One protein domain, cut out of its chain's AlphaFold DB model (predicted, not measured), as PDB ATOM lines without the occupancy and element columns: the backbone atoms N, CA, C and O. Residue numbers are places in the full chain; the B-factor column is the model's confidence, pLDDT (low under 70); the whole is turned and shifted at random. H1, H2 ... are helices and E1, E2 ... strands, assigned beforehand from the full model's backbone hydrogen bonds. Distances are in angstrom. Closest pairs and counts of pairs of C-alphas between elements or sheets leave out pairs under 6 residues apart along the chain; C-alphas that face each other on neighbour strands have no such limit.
ATOM      1  N   LEU A  32     -14.866  23.436 -13.079       83.94
ATOM      2  CA  LEU A  32     -15.271  22.531 -14.146       83.94
ATOM      3  C   LEU A  32     -16.219  21.469 -13.590       83.94
ATOM      4  O   LEU A  32     -15.920  20.796 -12.602       83.94
ATOM      5  N   LYS A  33     -17.366  21.309 -14.246       86.19
ATOM      6  CA  LYS A  33     -18.378  20.308 -13.898       86.19
ATOM      7  C   LYS A  33     -18.654  19.408 -15.087       86.19
ATOM      8  O   LYS A  33     -18.575  19.856 -16.224       86.19
ATOM      9  N   LEU A  34     -19.054  18.166 -14.818       83.25
ATOM     10  CA  LEU A  34     -19.379  17.187 -15.859       83.25
ATOM     11  C   LEU A  34     -20.461  17.694 -16.829       83.25
ATOM     12  O   LEU A  34     -20.306  17.540 -18.036       83.25
ATOM     13  N   GLU A  35     -21.472  18.405 -16.313       87.50
ATOM     14  CA  GLU A  35     -22.562  19.007 -17.106       87.50
ATOM     15  C   GLU A  35     -22.089  20.035 -18.157       87.50
ATOM     16  O   GLU A  35     -22.827  20.344 -19.086       87.50
ATOM     17  N   MET A  36     -20.853  20.545 -18.051       87.94
ATOM     18  CA  MET A  36     -20.256  21.441 -19.054       87.94
ATOM     19  C   MET A  36     -19.708  20.689 -20.272       87.94
ATOM     20  O   MET A  36     -19.446  21.300 -21.304       87.94
ATOM     21  N   PHE A  37     -19.504  19.377 -20.162       85.00
ATOM     22  CA  PHE A  37     -18.933  18.537 -21.216       85.00
ATOM     23  C   PHE A  37     -19.998  17.648 -21.853       85.00
ATOM     24  O   PHE A  37     -19.890  17.320 -23.032       85.00
ATOM     25  N   VAL A  38     -21.007  17.243 -21.074       86.44
ATOM     26  CA  VAL A  38     -22.003  16.249 -21.483       86.44
ATOM     27  C   VAL A  38     -23.375  16.588 -20.901       86.44
ATOM     28  O   VAL A  38     -23.435  17.120 -19.791       86.44
ATOM     29  N   PRO A  39     -24.480  16.271 -21.598       89.44
ATOM     30  CA  PRO A  39     -25.816  16.455 -21.047       89.44
ATOM     31  C   PRO A  39     -25.986  15.600 -19.786       89.44
ATOM     32  O   PRO A  39     -25.874  14.377 -19.845       89.44
ATOM     33  N   CYS A  40     -26.259  16.235 -18.646       89.44
ATOM     34  CA  CYS A  40     -26.548  15.555 -17.384       89.44
ATOM     35  C   CYS A  40     -27.939  15.923 -16.864       89.44
ATOM     36  O   CYS A  40     -28.384  17.064 -16.999       89.44
ATOM     37  N   ASN A  41     -28.595  14.979 -16.193       87.94
ATOM     38  CA  ASN A  41     -29.813  15.246 -15.437       87.94
ATOM     39  C   ASN A  41     -29.519  15.953 -14.099       87.94
ATOM     40  O   ASN A  41     -28.367  16.192 -13.732       87.94
ATOM     41  N   GLU A  42     -30.569  16.258 -13.335       86.19
ATOM     42  CA  GLU A  42     -30.463  16.960 -12.044       86.19
ATOM     43  C   GLU A  42     -29.658  16.192 -10.983       86.19
ATOM     44  O   GLU A  42     -29.074  16.800 -10.090       86.19
ATOM     45  N   ASN A  43     -29.561  14.868 -11.118       85.81
ATOM     46  CA  ASN A  43     -28.765  14.014 -10.236       85.81
ATOM     47  C   ASN A  43     -27.288  13.924 -10.664       85.81
ATOM     48  O   ASN A  43     -26.506  13.236 -10.011       85.81
ATOM     49  N   GLY A  44     -26.898  14.589 -11.756       82.38
ATOM     50  CA  GLY A  44     -25.543  14.546 -12.308       82.38
ATOM     51  C   GLY A  44     -25.248  13.319 -13.178       82.38
ATOM     52  O   GLY A  44     -24.101  13.135 -13.582       82.38
ATOM     53  N   ASN A  45     -26.255  12.503 -13.499       85.06
ATOM     54  CA  ASN A  45     -26.094  11.352 -14.387       85.06
ATOM     55  C   ASN A  45     -26.165  11.794 -15.847       85.06
ATOM     56  O   ASN A  45     -27.002  12.626 -16.198       85.06
ATOM     57  N   VAL A  46     -25.325  11.204 -16.695       85.88
ATOM     58  CA  VAL A  46     -25.315  11.489 -18.134       85.88
ATOM     59  C   VAL A  46     -26.620  11.029 -18.775       85.88
ATOM     60  O   VAL A  46     -27.082   9.916 -18.524       85.88
ATOM     61  N   LEU A  47     -27.202  11.901 -19.593       87.62
ATOM     62  CA  LEU A  47     -28.351  11.605 -20.434       87.62
ATOM     63  C   LEU A  47     -27.865  11.145 -21.807       87.62
ATOM     64  O   LEU A  47     -27.030  11.800 -22.434       87.62
ATOM     65  N   GLU A  48     -28.404  10.024 -22.273       84.94
ATOM     66  CA  GLU A  48     -28.203   9.577 -23.648       84.94
ATOM     67  C   GLU A  48     -29.035  10.425 -24.616       84.94
ATOM     68  O   GLU A  48     -30.032  11.040 -24.235       84.94
ATOM     69  N   GLU A  49     -28.614  10.462 -25.880       86.50
ATOM     70  CA  GLU A  49     -29.359  11.166 -26.917       86.50
ATOM     71  C   GLU A  49     -30.709  10.467 -27.169       86.50
ATOM     72  O   GLU A  49     -30.709   9.272 -27.496       86.50
ATOM     73  N   PRO A  50     -31.845  11.187 -27.043       89.62
ATOM     74  CA  PRO A  50     -33.172  10.631 -27.253       89.62
ATOM     75  C   PRO A  50     -33.278   9.964 -28.622       89.62
ATOM     76  O   PRO A  50     -32.817  10.500 -29.630       89.62
ATOM     77  N   GLN A  51     -33.909   8.795 -28.660       90.44
ATOM     78  CA  GLN A  51     -34.167   8.052 -29.890       90.44
ATOM     79  C   GLN A  51     -35.656   8.107 -30.211       90.44
ATOM     80  O   GLN A  51     -36.480   8.001 -29.300       90.44
ATOM     81  N   MET A  52     -35.991   8.228 -31.496       90.19
ATOM     82  CA  MET A  52     -37.375   8.076 -31.942       90.19
ATOM     83  C   MET A  52     -37.832   6.637 -31.699       90.19
ATOM     84  O   MET A  52     -37.086   5.685 -31.962       90.19
ATOM     85  N   ARG A  53     -39.058   6.467 -31.217       88.06
ATOM     86  CA  ARG A  53     -39.671   5.165 -30.954       88.06
ATOM     87  C   ARG A  53     -41.061   5.132 -31.589       88.06
ATOM     88  O   ARG A  53     -41.691   6.179 -31.704       88.06
ATOM     89  N   PRO A  54     -41.538   3.951 -32.011       88.50
ATOM     90  CA  PRO A  54     -42.890   3.830 -32.524       88.50
ATOM     91  C   PRO A  54     -43.895   4.140 -31.410       88.50
ATOM     92  O   PRO A  54     -43.905   3.473 -30.372       88.50
ATOM     93  N   GLU A  55     -44.746   5.132 -31.643       82.38
ATOM     94  CA  GLU A  55     -45.835   5.530 -30.760       82.38
ATOM     95  C   GLU A  55     -47.164   5.417 -31.513       82.38
ATOM     96  O   GLU A  55     -47.287   5.790 -32.681       82.38
ATOM     97  N   ARG A  56     -48.177   4.840 -30.853       81.00
ATOM     98  CA  ARG A  56     -49.521   4.738 -31.426       81.00
ATOM     99  C   ARG A  56     -50.303   5.997 -31.124       81.00
ATOM    100  O   ARG A  56     -50.582   6.291 -29.963       81.00
ATOM    101  N   ASN A  57     -50.725   6.686 -32.175       78.19
ATOM    102  CA  ASN A  57     -51.587   7.846 -32.030       78.19
ATOM    103  C   ASN A  57     -53.031   7.438 -31.656       78.19
ATOM    104  O   ASN A  57     -53.402   6.260 -31.623       78.19
ATOM    105  N   SER A  58     -53.888   8.432 -31.401       82.88
ATOM    106  CA  SER A  58     -55.308   8.213 -31.061       82.88
ATOM    107  C   SER A  58     -56.122   7.521 -32.169       82.88
ATOM    108  O   SER A  58     -57.231   7.057 -31.909       82.88
ATOM    109  N   PHE A  59     -55.577   7.426 -33.385       85.12
ATOM    110  CA  PHE A  59     -56.168   6.750 -34.541       85.12
ATOM    111  C   PHE A  59     -55.601   5.335 -34.768       85.12
ATOM    112  O   PHE A  59     -55.961   4.691 -35.749       85.12
ATOM    113  N   CYS A  60     -54.779   4.813 -33.843       78.44
ATOM    114  CA  CYS A  60     -54.096   3.513 -33.943       78.44
ATOM    115  C   CYS A  60     -53.094   3.395 -35.106       78.44
ATOM    116  O   CYS A  60     -52.713   2.278 -35.462       78.44
ATOM    117  N   GLU A  61     -52.654   4.517 -35.671       82.38
ATOM    118  CA  GLU A  61     -51.546   4.555 -36.620       82.38
ATOM    119  C   GLU A  61     -50.227   4.612 -35.844       82.38
ATOM    120  O   GLU A  61     -50.151   5.214 -34.768       82.38
ATOM    121  N   GLU A  62     -49.206   3.942 -36.370       81.06
ATOM    122  CA  GLU A  62     -47.860   3.941 -35.798       81.06
ATOM    123  C   GLU A  62     -47.036   5.022 -36.492       81.06
ATOM    124  O   GLU A  62     -46.844   4.969 -37.708       81.06
ATOM    125  N   ASP A  63     -46.562   5.989 -35.709       85.94
ATOM    126  CA  ASP A  63     -45.616   7.010 -36.151       85.94
ATOM    127  C   ASP A  63     -44.351   6.950 -35.284       85.94
ATOM    128  O   ASP A  63     -44.348   6.358 -34.201       85.94
ATOM    129  N   MET A  64     -43.254   7.511 -35.780       86.94
ATOM    130  CA  MET A  64     -41.996   7.597 -35.045       86.94
ATOM    131  C   MET A  64     -41.933   8.942 -34.330       86.94
ATOM    132  O   MET A  64     -41.750   9.970 -34.979       86.94
ATOM    133  N   ASP A  65     -42.022   8.930 -33.003       89.06
ATOM    134  CA  ASP A  65     -41.924  10.147 -32.195       89.06
ATOM    135  C   ASP A  65     -40.856  10.007 -31.103       89.06
ATOM    136  O   ASP A  65     -40.385   8.911 -30.777       89.06
ATOM    137  N   TYR A  66     -40.416  11.136 -30.564       87.06
ATOM    138  CA  TYR A  66     -39.591  11.171 -29.366       87.06
ATOM    139  C   TYR A  66     -40.479  11.126 -28.124       87.06
ATOM    140  O   TYR A  66     -41.530  11.760 -28.085       87.06
ATOM    141  N   ASP A  67     -40.006  10.492 -27.045       89.88
ATOM    142  CA  ASP A  67     -40.624  10.750 -25.744       89.88
ATOM    143  C   ASP A  67     -40.408  12.234 -25.404       89.88
ATOM    144  O   ASP A  67     -39.277  12.703 -25.236       89.88
ATOM    145  N   ALA A  68     -41.511  12.984 -25.329       88.94
ATOM    146  CA  ALA A  68     -41.483  14.428 -25.131       88.94
ATOM    147  C   ALA A  68     -40.725  14.845 -23.858       88.94
ATOM    148  O   ALA A  68     -40.113  15.914 -23.833       88.94
ATOM    149  N   ARG A  69     -40.739  14.013 -22.804       89.50
ATOM    150  CA  ARG A  69     -40.016  14.287 -21.555       89.50
ATOM    151  C   ARG A  69     -38.528  14.015 -21.719       89.50
ATOM    152  O   ARG A  69     -37.738  14.881 -21.360       89.50
ATOM    153  N   GLU A  70     -38.149  12.876 -22.307       90.25
ATOM    154  CA  GLU A  70     -36.735  12.567 -22.589       90.25
ATOM    155  C   GLU A  70     -36.101  13.659 -23.464       90.25
ATOM    156  O   GLU A  70     -35.004  14.140 -23.171       90.25
ATOM    157  N   LEU A  71     -36.816  14.102 -24.505       91.81
ATOM    158  CA  LEU A  71     -36.358  15.165 -25.394       91.81
ATOM    159  C   LEU A  71     -36.206  16.502 -24.665       91.81
ATOM    160  O   LEU A  71     -35.179  17.169 -24.815       91.81
ATOM    161  N   TYR A  72     -37.202  16.890 -23.866       92.69
ATOM    162  CA  TYR A  72     -37.161  18.128 -23.094       92.69
ATOM    163  C   TYR A  72     -35.985  18.153 -22.106       92.69
ATOM    164  O   TYR A  72     -35.217  19.120 -22.081       92.69
ATOM    165  N   ASP A  73     -35.803  17.078 -21.337       92.38
ATOM    166  CA  ASP A  73     -34.725  16.969 -20.351       92.38
ATOM    167  C   ASP A  73     -33.350  16.997 -21.022       92.38
ATOM    168  O   ASP A  73     -32.437  17.678 -20.546       92.38
ATOM    169  N   TYR A  74     -33.207  16.318 -22.163       91.69
ATOM    170  CA  TYR A  74     -31.971  16.326 -22.935       91.69
ATOM    171  C   TYR A  74     -31.640  17.715 -23.489       91.69
ATOM    172  O   TYR A  74     -30.500  18.163 -23.362       91.69
ATOM    173  N   ILE A  75     -32.617  18.428 -24.065       90.75
ATOM    174  CA  ILE A  75     -32.415  19.793 -24.579       90.75
ATOM    175  C   ILE A  75     -31.975  20.722 -23.445       90.75
ATOM    176  O   ILE A  75     -30.957  21.403 -23.572       90.75
ATOM    177  N   LYS A  76     -32.679  20.691 -22.311       91.81
ATOM    178  CA  LYS A  76     -32.355  21.502 -21.131       91.81
ATOM    179  C   LYS A  76     -30.966  21.180 -20.572       91.81
ATOM    180  O   LYS A  76     -30.232  22.075 -20.159       91.81
ATOM    181  N   ALA A  77     -30.575  19.908 -20.564       91.12
ATOM    182  CA  ALA A  77     -29.235  19.500 -20.158       91.12
ATOM    183  C   ALA A  77     -28.159  19.976 -21.150       91.12
ATOM    184  O   ALA A  77     -27.072  20.380 -20.735       91.12
ATOM    185  N   LYS A  78     -28.466  19.977 -22.451       88.69
ATOM    186  CA  LYS A  78     -27.558  20.401 -23.524       88.69
ATOM    187  C   LYS A  78     -27.254  21.900 -23.497       88.69
ATOM    188  O   LYS A  78     -26.162  22.289 -23.893       88.69
ATOM    189  N   GLU A  79     -28.153  22.731 -22.973       88.00
ATOM    190  CA  GLU A  79     -27.903  24.171 -22.775       88.00
ATOM    191  C   GLU A  79     -26.715  24.454 -21.847       88.00
ATOM    192  O   GLU A  79     -26.054  25.483 -21.976       88.00
ATOM    193  N   LYS A  80     -26.416  23.533 -20.926       88.50
ATOM    194  CA  LYS A  80     -25.292  23.658 -19.993       88.50
ATOM    195  C   LYS A  80     -23.959  23.201 -20.584       88.50
ATOM    196  O   LYS A  80     -22.920  23.472 -19.987       88.50
ATOM    197  N   VAL A  81     -23.979  22.522 -21.732       89.06
ATOM    198  CA  VAL A  81     -22.782  21.972 -22.373       89.06
ATOM    199  C   VAL A  81     -22.023  23.085 -23.095       89.06
ATOM    200  O   VAL A  81     -22.505  23.719 -24.036       89.06
ATOM    201  N   LEU A  82     -20.792  23.317 -22.650       88.25
ATOM    202  CA  LEU A  82     -19.919  24.394 -23.110       88.25
ATOM    203  C   LEU A  82     -18.898  23.920 -24.143       88.25
ATOM    204  O   LEU A  82     -18.272  24.756 -24.790       88.25
ATOM    205  N   PHE A  83     -18.717  22.607 -24.300       85.31
ATOM    206  CA  PHE A  83     -17.709  22.034 -25.187       85.31
ATOM    207  C   PHE A  83     -18.313  21.093 -26.233       85.31
ATOM    208  O   PHE A  83     -19.190  20.286 -25.946       85.31
ATOM    209  N   GLU A  84     -17.792  21.177 -27.453       82.75
ATOM    210  CA  GLU A  84     -18.158  20.340 -28.594       82.75
ATOM    211  C   GLU A  84     -17.037  19.351 -28.947       82.75
ATOM    212  O   GLU A  84     -15.859  19.579 -28.649       82.75
ATOM    213  N   ASN A  85     -17.404  18.304 -29.696       76.12
ATOM    214  CA  ASN A  85     -16.533  17.232 -30.204       76.12
ATOM    215  C   ASN A  85     -16.059  16.211 -29.162       76.12
ATOM    216  O   ASN A  85     -14.988  15.629 -29.317       76.12
ATOM    217  N   ILE A  86     -16.865  15.959 -28.132       76.75
ATOM    218  CA  ILE A  86     -16.632  14.852 -27.200       76.75
ATOM    219  C   ILE A  86     -17.531  13.692 -27.595       76.75
ATOM    220  O   ILE A  86     -18.748  13.840 -27.667       76.75
ATOM    221  N   SER A  87     -16.943  12.532 -27.862       73.69
ATOM    222  CA  SER A  87     -17.728  11.338 -28.162       73.69
ATOM    223  C   SER A  87     -18.266  10.679 -26.888       73.69
ATOM    224  O   SER A  87     -17.577  10.620 -25.868       73.69
ATOM    225  N   ASN A  88     -19.447  10.053 -26.972       71.50
ATOM    226  CA  ASN A  88     -20.003   9.223 -25.887       71.50
ATOM    227  C   ASN A  88     -19.016   8.149 -25.412       71.50
ATOM    228  O   ASN A  88     -18.972   7.803 -24.234       71.50
ATOM    229  N   ARG A  89     -18.165   7.647 -26.314       73.94
ATOM    230  CA  ARG A  89     -17.101   6.700 -25.977       73.94
ATOM    231  C   ARG A  89     -16.048   7.312 -25.054       73.94
ATOM    232  O   ARG A  89     -15.636   6.652 -24.106       73.94
ATOM    233  N   GLU A  90     -15.594   8.531 -25.330       73.44
ATOM    234  CA  GLU A  90     -14.615   9.234 -24.491       73.44
ATOM    235  C   GLU A  90     -15.205   9.596 -23.132       73.44
ATOM    236  O   GLU A  90     -14.529   9.446 -22.119       73.44
ATOM    237  N   ILE A  91     -16.480   9.984 -23.104       73.38
ATOM    238  CA  ILE A  91     -17.236  10.286 -21.884       73.38
ATOM    239  C   ILE A  91     -17.374   9.037 -21.018       73.38
ATOM    240  O   ILE A  91     -17.018   9.055 -19.843       73.38
ATOM    241  N   ASN A  92     -17.832   7.927 -21.598       74.69
ATOM    242  CA  ASN A  92     -17.983   6.666 -20.879       74.69
ATOM    243  C   ASN A  92     -16.633   6.121 -20.420       74.69
ATOM    244  O   ASN A  92     -16.516   5.611 -19.309       74.69
ATOM    245  N   TYR A  93     -15.592   6.243 -21.244       76.69
ATOM    246  CA  TYR A  93     -14.240   5.930 -20.801       76.69
ATOM    247  C   TYR A  93     -13.861   6.807 -19.605       76.69
ATOM    248  O   TYR A  93     -13.379   6.282 -18.607       76.69
ATOM    249  N   PHE A  94     -14.158   8.105 -19.665       72.81
ATOM    250  CA  PHE A  94     -13.832   9.042 -18.606       72.81
ATOM    251  C   PHE A  94     -14.521   8.728 -17.281       72.81
ATOM    252  O   PHE A  94     -13.839   8.546 -16.277       72.81
ATOM    253  N   ILE A  95     -15.843   8.581 -17.298       73.00
ATOM    254  CA  ILE A  95     -16.650   8.293 -16.106       73.00
ATOM    255  C   ILE A  95     -16.191   7.001 -15.425       73.00
ATOM    256  O   ILE A  95     -16.196   6.911 -14.202       73.00
ATOM    257  N   ASN A  96     -15.762   6.011 -16.211       76.69
ATOM    258  CA  ASN A  96     -15.349   4.713 -15.685       76.69
ATOM    259  C   ASN A  96     -13.872   4.645 -15.255       76.69
ATOM    260  O   ASN A  96     -13.518   3.738 -14.506       76.69
ATOM    261  N   HIS A  97     -13.001   5.546 -15.732       72.06
ATOM    262  CA  HIS A  97     -11.544   5.423 -15.548       72.06
ATOM    263  C   HIS A  97     -10.879   6.619 -14.861       72.06
ATOM    264  O   HIS A  97      -9.768   6.464 -14.353       72.06
ATOM    265  N   PHE A  98     -11.516   7.789 -14.820       67.81
ATOM    266  CA  PHE A  98     -10.935   8.996 -14.235       67.81
ATOM    267  C   PHE A  98     -11.757   9.496 -13.051       67.81
ATOM    268  O   PHE A  98     -12.982   9.437 -13.034       67.81
ATOM    269  N   GLN A  99     -11.051  10.014 -12.045       68.31
ATOM    270  CA  GLN A  99     -11.667  10.592 -10.847       68.31
ATOM    271  C   GLN A  99     -11.869  12.106 -10.971       68.31
ATOM    272  O   GLN A  99     -12.613  12.690 -10.185       68.31
ATOM    273  N   LYS A 100     -11.178  12.753 -11.919       77.62
ATOM    274  CA  LYS A 100     -11.082  14.210 -12.031       77.62
ATOM    275  C   LYS A 100     -11.252  14.666 -13.467       77.62
ATOM    276  O   LYS A 100     -10.625  14.118 -14.364       77.62
ATOM    277  N   ILE A 101     -12.062  15.696 -13.684       74.31
ATOM    278  CA  ILE A 101     -12.391  16.208 -15.023       74.31
ATOM    279  C   ILE A 101     -11.191  16.833 -15.738       74.31
ATOM    280  O   ILE A 101     -11.119  16.843 -16.962       74.31
ATOM    281  N   GLU A 102     -10.191  17.261 -14.977       76.75
ATOM    282  CA  GLU A 102      -8.905  17.728 -15.476       76.75
ATOM    283  C   GLU A 102      -8.147  16.641 -16.253       76.75
ATOM    284  O   GLU A 102      -7.394  16.963 -17.175       76.75
ATOM    285  N   ASP A 103      -8.377  15.362 -15.946       76.69
ATOM    286  CA  ASP A 103      -7.765  14.247 -16.673       76.69
ATOM    287  C   ASP A 103      -8.353  14.128 -18.093       76.69
ATOM    288  O   ASP A 103      -7.635  13.804 -19.045       76.69
ATOM    289  N   LEU A 104      -9.636  14.488 -18.277       74.25
ATOM    290  CA  LEU A 104     -10.268  14.568 -19.599       74.25
ATOM    291  C   LEU A 104      -9.563  15.605 -20.468       74.25
ATOM    292  O   LEU A 104      -9.263  15.318 -21.624       74.25
ATOM    293  N   LEU A 105      -9.258  16.780 -19.910       75.50
ATOM    294  CA  LEU A 105      -8.583  17.868 -20.625       75.50
ATOM    295  C   LEU A 105      -7.177  17.477 -21.096       75.50
ATOM    296  O   LEU A 105      -6.708  17.948 -22.133       75.50
ATOM    297  N   GLN A 106      -6.508  16.592 -20.359       75.94
ATOM    298  CA  GLN A 106      -5.178  16.091 -20.708       75.94
ATOM    299  C   GLN A 106      -5.217  14.968 -21.758       75.94
ATOM    300  O   GLN A 106      -4.208  14.711 -22.427       75.94
ATOM    301  N   SER A 107      -6.375  14.322 -21.937       71.88
ATOM    302  CA  SER A 107      -6.583  13.264 -22.927       71.88
ATOM    303  C   SER A 107      -6.495  13.776 -24.374       71.88
ATOM    304  O   SER A 107      -6.559  14.973 -24.660       71.88
ATOM    305  N   ARG A 108      -6.361  12.849 -25.332       67.88
ATOM    306  CA  ARG A 108      -6.304  13.190 -26.762       67.88
ATOM    307  C   ARG A 108      -7.585  13.882 -27.255       67.88
ATOM    308  O   ARG A 108      -7.476  14.769 -28.096       67.88
ATOM    309  N   GLY A 109      -8.749  13.508 -26.717       66.12
ATOM    310  CA  GLY A 109     -10.029  14.174 -26.986       66.12
ATOM    311  C   GLY A 109     -10.104  15.562 -26.347       66.12
ATOM    312  O   GLY A 109     -10.466  16.531 -27.009       66.12
ATOM    313  N   GLY A 110      -9.623  15.690 -25.104       67.62
ATOM    314  CA  GLY A 110      -9.552  16.958 -24.364       67.62
ATOM    315  C   GLY A 110      -8.773  18.067 -25.074       67.62
ATOM    316  O   GLY A 110      -9.157  19.234 -25.052       67.62
ATOM    317  N   LYS A 111      -7.697  17.700 -25.776       68.88
ATOM    318  CA  LYS A 111      -6.856  18.653 -26.520       68.88
ATOM    319  C   LYS A 111      -7.536  19.258 -27.750       68.88
ATOM    320  O   LYS A 111      -7.097  20.308 -28.213       68.88
ATOM    321  N   ASN A 112      -8.587  18.619 -28.262       72.88
ATOM    322  CA  ASN A 112      -9.340  19.076 -29.432       72.88
ATOM    323  C   ASN A 112     -10.699  19.685 -29.065       72.88
ATOM    324  O   ASN A 112     -11.508  19.941 -29.959       72.88
ATOM    325  N   LEU A 113     -10.946  19.926 -27.773       76.75
ATOM    326  CA  LEU A 113     -12.174  20.560 -27.315       76.75
ATOM    327  C   LEU A 113     -12.316  21.945 -27.927       76.75
ATOM    328  O   LEU A 113     -11.406  22.780 -27.882       76.75
ATOM    329  N   LYS A 114     -13.503  22.185 -28.468       83.00
ATOM    330  CA  LYS A 114     -13.920  23.492 -28.958       83.00
ATOM    331  C   LYS A 114     -15.035  23.988 -28.065       83.00
ATOM    332  O   LYS A 114     -15.866  23.194 -27.642       83.00
ATOM    333  N   LEU A 115     -15.033  25.280 -27.768       81.94
ATOM    334  CA  LEU A 115     -16.178  25.891 -27.109       81.94
ATOM    335  C   LEU A 115     -17.383  25.813 -28.042       81.94
ATOM    336  O   LEU A 115     -17.237  26.013 -29.251       81.94
ATOM    337  N   SER A 116     -18.546  25.519 -27.472       84.25
ATOM    338  CA  SER A 116     -19.800  25.531 -28.206       84.25
ATOM    339  C   SER A 116     -20.144  26.940 -28.662       84.25
ATOM    340  O   SER A 116     -19.698  27.928 -28.069       84.25
ATOM    341  N   HIS A 117     -20.963  27.055 -29.708       81.12
ATOM    342  CA  HIS A 117     -21.412  28.367 -30.179       81.12
ATOM    343  C   HIS A 117     -22.069  29.189 -29.053       81.12
ATOM    344  O   HIS A 117     -21.774  30.371 -28.893       81.12
ATOM    345  N   ASN A 118     -22.861  28.541 -28.195       79.81
ATOM    346  CA  ASN A 118     -23.494  29.184 -27.043       79.81
ATOM    347  C   ASN A 118     -22.468  29.688 -26.016       79.81
ATOM    348  O   ASN A 118     -22.602  30.803 -25.512       79.81
ATOM    349  N   ALA A 119     -21.426  28.901 -25.728       82.19
ATOM    350  CA  ALA A 119     -20.363  29.309 -24.813       82.19
ATOM    351  C   ALA A 119     -19.556  30.491 -25.367       82.19
ATOM    352  O   ALA A 119     -19.209  31.407 -24.622       82.19
ATOM    353  N   LEU A 120     -19.295  30.501 -26.677       82.12
ATOM    354  CA  LEU A 120     -18.657  31.632 -27.348       82.12
ATOM    355  C   LEU A 120     -19.542  32.883 -27.239       82.12
ATOM    356  O   LEU A 120     -19.059  33.913 -26.780       82.12
ATOM    357  N   ASN A 121     -20.838  32.791 -27.548       80.94
ATOM    358  CA  ASN A 121     -21.759  33.930 -27.455       80.94
ATOM    359  C   ASN A 121     -21.834  34.506 -26.033       80.94
ATOM    360  O   ASN A 121     -21.835  35.724 -25.875       80.94
ATOM    361  N   ALA A 122     -21.819  33.655 -25.004       80.19
ATOM    362  CA  ALA A 122     -21.779  34.097 -23.610       80.19
ATOM    363  C   ALA A 122     -20.481  34.850 -23.256       80.19
ATOM    364  O   ALA A 122     -20.496  35.767 -22.440       80.19
ATOM    365  N   ILE A 123     -19.350  34.483 -23.866       78.75
ATOM    366  CA  ILE A 123     -18.068  35.171 -23.660       78.75
ATOM    367  C   ILE A 123     -18.027  36.501 -24.431       78.75
ATOM    368  O   ILE A 123     -17.528  37.498 -23.899       78.75
ATOM    369  N   PHE A 124     -18.549  36.531 -25.660       72.62
ATOM    370  CA  PHE A 124     -18.465  37.691 -26.561       72.62
ATOM    371  C   PHE A 124     -19.619  38.686 -26.440       72.62
ATOM    372  O   PHE A 124     -19.499  39.797 -26.962       72.62
ATOM    373  N   ASP A 125     -20.672  38.332 -25.702       66.31
ATOM    374  CA  ASP A 125     -21.816  39.203 -25.425       66.31
ATOM    375  C   ASP A 125     -22.496  39.676 -26.731       66.31
ATOM    376  O   ASP A 125     -22.848  40.842 -26.894       66.31
TER     377      ASP A 125
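What this domain is: This is residues 32 to 125 of the 129 residues of an uncharacterized protein of Kaistella carnis (UniProt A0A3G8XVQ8). This is a loose, spread-out model of separate helices with no packed helical core: the small hairpin of E1 and E2 makes one end of the longest axis, H1 leads back from it toward the middle, H2 and H3 make the other end, and H4 points away to one side. Residues 32 to 52, with no named element, wind through the middle before the hairpin, and a short pairing of residues 83 to 84 with 114 to 115 ties the link before H2 to the link before H4. The printed part has 94 residues with two named strands and four named helices, in the order E1, E2, H1, H2, H3, H4; the sheet is E1 - E2, antiparallel. The class is mostly helix, though under half of the residues are in named elements. The whole is loose, with a radius of gyration of the C-alphas of 16.3 A and spans of 53 by 37 by 23 A.

Where its parts are: Start at Leu 32 and pass the 21 residues to Met 52. Find C-alpha 53 at (-39.671, 5.165, -30.954); there E1, residues 53 to 56, begins, 9.9 A long. E2 is residues 62 to 65, 9.3 A. From C-alpha 68 at (-41.483, 14.428, -25.131), H1 runs through residues 68 to 78 for 15.2 A. Next come H2, residues 88 to 97, 13.9 A, and H3, residues 101 to 106, 9.2 A. H4, residues 117 to 124, is 10.4 A long and ends at C-alpha 124, (-18.465, 37.691, -26.561).

How they stand to each other: Look first at the hairpin of E1 and E2, antiparallel at 133 degrees. N 53 and O 65 are 2.8 A apart, and N 55 and O 63 are 2.9 A apart, both within hydrogen-bond range. C-alphas 54 and 64 face each other at 4.6 A. A tight link of two residues joins E2 to H1. H1 touches no helix, and it is apart from H2, H3 and H4. H2 and H3 are close but not clearly touching; their closest C-alphas, those of Phe 94 and Leu 104, are 6.7 A apart. They run opposite ways at a steep tilt of 66 degrees. H4 is apart from H1, H2 and H3. In H1, H2, H3 and H4 every O i to N i+4 pair is within hydrogen-bond range.

The domain as a whole: The two C-alphas farthest apart are those of Phe 59 and Gln 106, 53.7 A. The printed part has no cut, and no link between named elements is long. The mean pLDDT of the printed part is 81.8; look for values under 70 at residues 98 to 99, residues 108 to 111 and residue 125.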